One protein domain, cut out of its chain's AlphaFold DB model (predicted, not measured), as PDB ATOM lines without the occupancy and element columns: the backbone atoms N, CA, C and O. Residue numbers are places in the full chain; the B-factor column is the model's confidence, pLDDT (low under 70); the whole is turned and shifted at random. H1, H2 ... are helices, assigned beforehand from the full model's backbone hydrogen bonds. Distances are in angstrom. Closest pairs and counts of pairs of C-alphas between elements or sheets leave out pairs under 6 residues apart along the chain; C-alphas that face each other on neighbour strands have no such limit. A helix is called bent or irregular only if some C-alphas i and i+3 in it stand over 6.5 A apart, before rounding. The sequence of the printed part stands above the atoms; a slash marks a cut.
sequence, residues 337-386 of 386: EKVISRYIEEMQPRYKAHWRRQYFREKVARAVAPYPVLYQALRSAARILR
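AT A GLANCE: This is residues 337 to 386 of the 386 residues of an uncharacterized protein of Betaproteobacteria bacterium HGW-Betaproteobacteria-7 (UniProt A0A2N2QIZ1). One long helix, H1, bent nearer its first end, makes the length of the domain, and a shorter helix, H2, folds back from its far end, so that the second arm of H1 and H2 make a narrow V joined at the corner. The first arm of H1 and the last residues of H2, 380 to 384, stand free. The printed part has 50 residues, with two named helices in the order H1, H2 and no named strand; the class is all helix. The whole is extended, with a radius of gyration of the C-alphas of 16.4 A, and the C-alphas span 52 by 21 by 8 A.

HOW THE PARTS SIT: H1, residues 337 to 368, was assigned as one helix by its hydrogen bonds, but it is bent: C-alphas 346 and 349 are 6.5 A apart. Its arms are H1a, residues 337 to 346, and H1b, residues 349 to 368, and their lines stand at a shallow tilt of 34 degrees, only just short of steep. H2, residues 372 to 384, and H1b only just touch, and only at the corner by their link, with 3 pairs of C-alphas within 8 A. The closest C-alphas are those of Val 368 and Tyr 375, 5.7 A apart. H1b touches with residues 365 to 368 alone, H2 with residues 374 to 375 alone. H1b and H2 run opposite ways at a shallow tilt of 32 degrees, only just short of steep. H1a and H2 are apart. In H1a, H1b and H2 every O i to N i+4 pair is within hydrogen-bond range.

IN THESE COORDINATES: H1a begins at C-alpha 337, (23.698, -10.071, -30.364), and measures 14.2 A from first to last C-alpha. H1b measures 28.5 A and ends at C-alpha 368, (-15.833, -14.181, -8.083). H2 measures 18.8 A and ends at C-alpha 384, (-12.450, 3.189, -14.516).

THE WHOLE: The two C-alphas farthest apart are those of Glu 337 and Val 373, 52.0 A. The printed part has no cut, and the link from H1 to H2 is tight. The mean pLDDT of the printed part is 78.9; residues 374 to 386 are under 70.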
ATOM      1  N   GLU A 337      23.434  -9.367 -31.624       93.62
ATOM      2  CA  GLU A 337      23.698 -10.071 -30.364       93.62
ATOM      3  C   GLU A 337      23.522  -9.146 -29.149       93.62
ATOM      4  O   GLU A 337      22.843  -9.494 -28.179       93.62
ATOM      5  N   LYS A 338      24.030  -7.908 -29.232       94.69
ATOM      6  CA  LYS A 338      23.822  -6.884 -28.190       94.69
ATOM      7  C   LYS A 338      22.343  -6.527 -28.023       94.69
ATOM      8  O   LYS A 338      21.874  -6.360 -26.895       94.69
ATOM      9  N   VAL A 339      21.598  -6.413 -29.124       94.94
ATOM     10  CA  VAL A 339      20.151  -6.136 -29.105       94.94
ATOM     11  C   VAL A 339      19.372  -7.293 -28.482       94.94
ATOM     12  O   VAL A 339      18.488  -7.038 -27.665       94.94
ATOM     13  N   ILE A 340      19.711  -8.542 -28.811       94.81
ATOM     14  CA  ILE A 340      19.098  -9.747 -28.237       94.81
ATOM     15  C   ILE A 340      19.338  -9.791 -26.729       94.81
ATOM     16  O   ILE A 340      18.378  -9.942 -25.975       94.81
ATOM     17  N   SER A 341      20.581  -9.602 -26.282       96.06
ATOM     18  CA  SER A 341      20.927  -9.590 -24.856       96.06
ATOM     19  C   SER A 341      20.144  -8.513 -24.104       96.06
ATOM     20  O   SER A 341      19.442  -8.821 -23.138       96.06
ATOM     21  N   ARG A 342      20.136  -7.274 -24.617       96.38
ATOM     22  CA  ARG A 342      19.341  -6.174 -24.048       96.38
ATOM     23  C   ARG A 342      17.846  -6.502 -24.006       96.38
ATOM     24  O   ARG A 342      17.182  -6.241 -23.004       96.38
ATOM     25  N   TYR A 343      17.304  -7.068 -25.084       95.44
ATOM     26  CA  TYR A 343      15.894  -7.440 -25.168       95.44
ATOM     27  C   TYR A 343      15.533  -8.515 -24.145       95.44
ATOM     28  O   TYR A 343      14.508  -8.403 -23.472       95.44
ATOM     29  N   ILE A 344      16.370  -9.541 -23.996       95.12
ATOM     30  CA  ILE A 344      16.171 -10.612 -23.021       95.12
ATOM     31  C   ILE A 344      16.159 -10.043 -21.601       95.12
ATOM     32  O   ILE A 344      15.208 -10.301 -20.858       95.12
ATOM     33  N   GLU A 345      17.155  -9.230 -21.253       96.25
ATOM     34  CA  GLU A 345      17.284  -8.603 -19.934       96.25
ATOM     35  C   GLU A 345      16.097  -7.687 -19.602       96.25
ATOM     36  O   GLU A 345      15.555  -7.739 -18.497       96.25
ATOM     37  N   GLU A 346      15.647  -6.873 -20.560       95.31
ATOM     38  CA  GLU A 346      14.580  -5.898 -20.336       95.31
ATOM     39  C   GLU A 346      13.179  -6.524 -20.397       95.31
ATOM     40  O   GLU A 346      12.312  -6.243 -19.560       95.31
ATOM     41  N   MET A 347      12.918  -7.350 -21.412       94.56
ATOM     42  CA  MET A 347      11.559  -7.741 -21.781       94.56
ATOM     43  C   MET A 347      11.123  -9.055 -21.149       94.56
ATOM     44  O   MET A 347       9.956  -9.157 -20.758       94.56
ATOM     45  N   GLN A 348      12.012 -10.039 -20.951       91.25
ATOM     46  CA  GLN A 348      11.608 -11.295 -20.303       91.25
ATOM     47  C   GLN A 348      11.036 -11.084 -18.890       91.25
ATOM     48  O   GLN A 348       9.978 -11.658 -18.599       91.25
ATOM     49  N   PRO A 349      11.635 -10.261 -18.001       94.00
ATOM     50  CA  PRO A 349      11.053  -9.998 -16.686       94.00
ATOM     51  C   PRO A 349       9.688  -9.313 -16.787       94.00
ATOM     52  O   PRO A 349       8.760  -9.668 -16.055       94.00
ATOM     53  N   ARG A 350       9.531  -8.379 -17.734       94.06
ATOM     54  CA  ARG A 350       8.263  -7.679 -17.976       94.06
ATOM     55  C   ARG A 350       7.174  -8.628 -18.467       94.06
ATOM     56  O   ARG A 350       6.060  -8.564 -17.950       94.06
ATOM     57  N   TYR A 351       7.485  -9.545 -19.386       91.69
ATOM     58  CA  TYR A 351       6.541 -10.574 -19.828       91.69
ATOM     59  C   TYR A 351       6.143 -11.502 -18.683       91.69
ATOM     60  O   TYR A 351       4.951 -11.722 -18.466       91.69
ATOM     61  N   LYS A 352       7.108 -11.986 -17.890       91.69
ATOM     62  CA  LYS A 352       6.822 -12.814 -16.705       91.69
ATOM     63  C   LYS A 352       5.909 -12.076 -15.721       91.69
ATOM     64  O   LYS A 352       4.936 -12.654 -15.240       91.69
ATOM     65  N   ALA A 353       6.173 -10.800 -15.447       92.62
ATOM     66  CA  ALA A 353       5.330  -9.981 -14.577       92.62
ATOM     67  C   ALA A 353       3.927  -9.758 -15.168       92.62
ATOM     68  O   ALA A 353       2.936  -9.866 -14.444       92.62
ATOM     69  N   HIS A 354       3.830  -9.488 -16.472       90.31
ATOM     70  CA  HIS A 354       2.560  -9.337 -17.177       90.31
ATOM     71  C   HIS A 354       1.705 -10.599 -17.047       90.31
ATOM     72  O   HIS A 354       0.575 -10.521 -16.569       90.31
ATOM     73  N   TRP A 355       2.256 -11.765 -17.391       88.50
ATOM     74  CA  TRP A 355       1.531 -13.031 -17.335       88.50
ATOM     75  C   TRP A 355       1.166 -13.447 -15.912       88.50
ATOM     76  O   TRP A 355       0.051 -13.903 -15.692       88.50
ATOM     77  N   ARG A 356       2.027 -13.197 -14.914       91.44
ATOM     78  CA  ARG A 356       1.664 -13.391 -13.496       91.44
ATOM     79  C   ARG A 356       0.461 -12.538 -13.093       91.44
ATOM     80  O   ARG A 356      -0.440 -13.035 -12.422       91.44
ATOM     81  N   ARG A 357       0.426 -11.267 -13.514       90.12
ATOM     82  CA  ARG A 357      -0.717 -10.374 -13.262       90.12
ATOM     83  C   ARG A 357      -1.976 -10.866 -13.974       90.12
ATOM     84  O   ARG A 357      -3.032 -10.866 -13.350       90.12
ATOM     85  N   GLN A 358      -1.882 -11.290 -15.234       85.75
ATOM     86  CA  GLN A 358      -3.031 -11.835 -15.970       85.75
ATOM     87  C   GLN A 358      -3.564 -13.107 -15.314       85.75
ATOM     88  O   GLN A 358      -4.748 -13.177 -15.009       85.75
ATOM     89  N   TYR A 359      -2.685 -14.053 -14.985       85.44
ATOM     90  CA  TYR A 359      -3.056 -15.286 -14.298       85.44
ATOM     91  C   TYR A 359      -3.747 -15.012 -12.956       85.44
ATOM     92  O   TYR A 359      -4.782 -15.597 -12.645       85.44
ATOM     93  N   PHE A 360      -3.221 -14.066 -12.172       88.12
ATOM     94  CA  PHE A 360      -3.867 -13.640 -10.933       88.12
ATOM     95  C   PHE A 360      -5.257 -13.041 -11.189       88.12
ATOM     96  O   PHE A 360      -6.213 -13.410 -10.511       88.12
ATOM     97  N   ARG A 361      -5.395 -12.162 -12.190       84.25
ATOM     98  CA  ARG A 361      -6.686 -11.568 -12.570       84.25
ATOM     99  C   ARG A 361      -7.701 -12.618 -13.000       84.25
ATOM    100  O   ARG A 361      -8.843 -12.543 -12.567       84.25
ATOM    101  N   GLU A 362      -7.302 -13.582 -13.820       80.94
ATOM    102  CA  GLU A 362      -8.170 -14.680 -14.250       80.94
ATOM    103  C   GLU A 362      -8.594 -15.550 -13.071       80.94
ATOM    104  O   GLU A 362      -9.769 -15.884 -12.945       80.94
ATOM    105  N   LYS A 363      -7.665 -15.862 -12.159       84.00
ATOM    106  CA  LYS A 363      -7.966 -16.621 -10.943       84.00
ATOM    107  C   LYS A 363      -8.983 -15.895 -10.059       84.00
ATOM    108  O   LYS A 363      -9.938 -16.518  -9.603       84.00
ATOM    109  N   VAL A 364      -8.814 -14.586  -9.856       84.56
ATOM    110  CA  VAL A 364      -9.784 -13.755  -9.122       84.56
ATOM    111  C   VAL A 364     -11.122 -13.710  -9.860       84.56
ATOM    112  O   VAL A 364     -12.156 -13.946  -9.247       84.56
ATOM    113  N   ALA A 365     -11.123 -13.477 -11.174       78.19
ATOM    114  CA  ALA A 365     -12.347 -13.437 -11.969       78.19
ATOM    115  C   ALA A 365     -13.134 -14.754 -11.876       78.19
ATOM    116  O   ALA A 365     -14.346 -14.717 -11.689       78.19
ATOM    117  N   ARG A 366     -12.453 -15.906 -11.932       79.44
ATOM    118  CA  ARG A 366     -13.068 -17.229 -11.740       79.44
ATOM    119  C   ARG A 366     -13.607 -17.425 -10.324       79.44
ATOM    120  O   ARG A 366     -14.703 -17.945 -10.177       79.44
ATOM    121  N   ALA A 367     -12.877 -16.989  -9.296       81.25
ATOM    122  CA  ALA A 367     -13.320 -17.103  -7.905       81.25
ATOM    123  C   ALA A 367     -14.563 -16.250  -7.600       81.25
ATOM    124  O   ALA A 367     -15.372 -16.619  -6.754       81.25
ATOM    125  N   VAL A 368     -14.720 -15.118  -8.294       82.06
ATOM    126  CA  VAL A 368     -15.833 -14.181  -8.083       82.06
ATOM    127  C   VAL A 368     -16.996 -14.419  -9.059       82.06
ATOM    128  O   VAL A 368     -18.099 -13.942  -8.809       82.06
ATOM    129  N   ALA A 369     -16.804 -15.192 -10.134       74.12
ATOM    130  CA  ALA A 369     -17.853 -15.521 -11.107       74.12
ATOM    131  C   ALA A 369     -19.160 -16.085 -10.492       74.12
ATOM    132  O   ALA A 369     -20.224 -15.722 -10.991       74.12
ATOM    133  N   PRO A 370     -19.141 -16.878  -9.396       81.56
ATOM    134  CA  PRO A 370     -20.363 -17.319  -8.712       81.56
ATOM    135  C   PRO A 370     -21.128 -16.213  -7.959       81.56
ATOM    136  O   PRO A 370     -22.222 -16.472  -7.462       81.56
ATOM    137  N   TYR A 371     -20.575 -14.997  -7.849       82.88
ATOM    138  CA  TYR A 371     -21.139 -13.862  -7.105       82.88
ATOM    139  C   TYR A 371     -21.422 -12.672  -8.046       82.88
ATOM    140  O   TYR A 371     -20.593 -11.763  -8.171       82.88
ATOM    141  N   PRO A 372     -22.602 -12.618  -8.695       71.44
ATOM    142  CA  PRO A 372     -22.881 -11.697  -9.804       71.44
ATOM    143  C   PRO A 372     -22.725 -10.209  -9.458       71.44
ATOM    144  O   PRO A 372     -22.181  -9.443 -10.253       71.44
ATOM    145  N   VAL A 373     -23.142  -9.799  -8.254       75.00
ATOM    146  CA  VAL A 373     -23.059  -8.400  -7.781       75.00
ATOM    147  C   VAL A 373     -21.604  -7.957  -7.602       75.00
ATOM    148  O   VAL A 373     -21.209  -6.866  -8.011       75.00
ATOM    149  N   LEU A 374     -20.778  -8.842  -7.048       66.69
ATOM    150  CA  LEU A 374     -19.361  -8.605  -6.780       66.69
ATOM    151  C   LEU A 374     -18.543  -8.636  -8.082       66.69
ATOM    152  O   LEU A 374     -17.648  -7.813  -8.282       66.69
ATOM    153  N   TYR A 375     -18.911  -9.525  -9.009       61.53
ATOM    154  CA  TYR A 375     -18.340  -9.590 -10.352       61.53
ATOM    155  C   TYR A 375     -18.629  -8.315 -11.161       61.53
ATOM    156  O   TYR A 375     -17.710  -7.748 -11.755       61.53
ATOM    157  N   GLN A 376     -19.872  -7.814 -11.148       62.47
ATOM    158  CA  GLN A 376     -20.233  -6.560 -11.821       62.47
ATOM    159  C   GLN A 376     -19.521  -5.344 -11.210       62.47
ATOM    160  O   GLN A 376     -18.971  -4.532 -11.956       62.47
ATOM    161  N   ALA A 377     -19.441  -5.244  -9.879       67.06
ATOM    162  CA  ALA A 377     -18.727  -4.160  -9.199       67.06
ATOM    163  C   ALA A 377     -17.228  -4.121  -9.566       67.06
ATOM    164  O   ALA A 377     -16.692  -3.060  -9.897       67.06
ATOM    165  N   LEU A 378     -16.559  -5.280  -9.596       63.91
ATOM    166  CA  LEU A 378     -15.149  -5.389  -9.994       63.91
ATOM    167  C   LEU A 378     -14.923  -5.050 -11.472       63.91
ATOM    168  O   LEU A 378     -13.917  -4.427 -11.821       63.91
ATOM    169  N   ARG A 379     -15.851  -5.437 -12.355       57.91
ATOM    170  CA  ARG A 379     -15.756  -5.151 -13.793       57.91
ATOM    171  C   ARG A 379     -15.920  -3.655 -14.082       57.91
ATOM    172  O   ARG A 379     -15.195  -3.123 -14.921       57.91
ATOM    173  N   SER A 380     -16.810  -2.981 -13.355       56.00
ATOM    174  CA  SER A 380     -17.004  -1.527 -13.416       56.00
ATOM    175  C   SER A 380     -15.781  -0.766 -12.891       56.00
ATOM    176  O   SER A 380     -15.292   0.133 -13.571       56.00
ATOM    177  N   ALA A 381     -15.199  -1.188 -11.763       52.66
ATOM    178  CA  ALA A 381     -13.969  -0.595 -11.230       52.66
ATOM    179  C   ALA A 381     -12.760  -0.773 -12.172       52.66
ATOM    180  O   ALA A 381     -11.977   0.153 -12.378       52.66
ATOM    181  N   ALA A 382     -12.631  -1.938 -12.816       51.25
ATOM    182  CA  ALA A 382     -11.560  -2.211 -13.777       51.25
ATOM    183  C   ALA A 382     -11.687  -1.424 -15.098       51.25
ATOM    184  O   ALA A 382     -10.698  -1.299 -15.820       51.25
ATOM    185  N   ARG A 383     -12.884  -0.920 -15.428       42.25
ATOM    186  CA  ARG A 383     -13.128  -0.021 -16.569       42.25
ATOM    187  C   ARG A 383     -12.733   1.427 -16.264       42.25
ATOM    188  O   ARG A 383     -12.335   2.127 -17.181       42.25
ATOM    189  N   ILE A 384     -12.816   1.842 -14.997       34.06
ATOM    190  CA  ILE A 384     -12.450   3.189 -14.516       34.06
ATOM    191  C   ILE A 384     -10.923   3.346 -14.373       34.06
ATOM    192  O   ILE A 384     -10.402   4.449 -14.462       34.06
ATOM    193  N   LEU A 385     -10.198   2.240 -14.176       32.03
ATOM    194  CA  LEU A 385      -8.739   2.197 -13.990       32.03
ATOM    195  C   LEU A 385      -7.940   1.876 -15.270       32.03
ATOM    196  O   LEU A 385      -6.757   1.543 -15.172       32.03
ATOM    197  N   ARG A 386      -8.579   1.879 -16.446       33.34
ATOM    198  CA  ARG A 386      -7.950   1.526 -17.727       33.34
ATOM    199  C   ARG A 386      -7.551   2.736 -18.546       33.34
ATOM    200  O   ARG A 386      -8.365   3.678 -18.601       33.34
TER     201      ARG A 386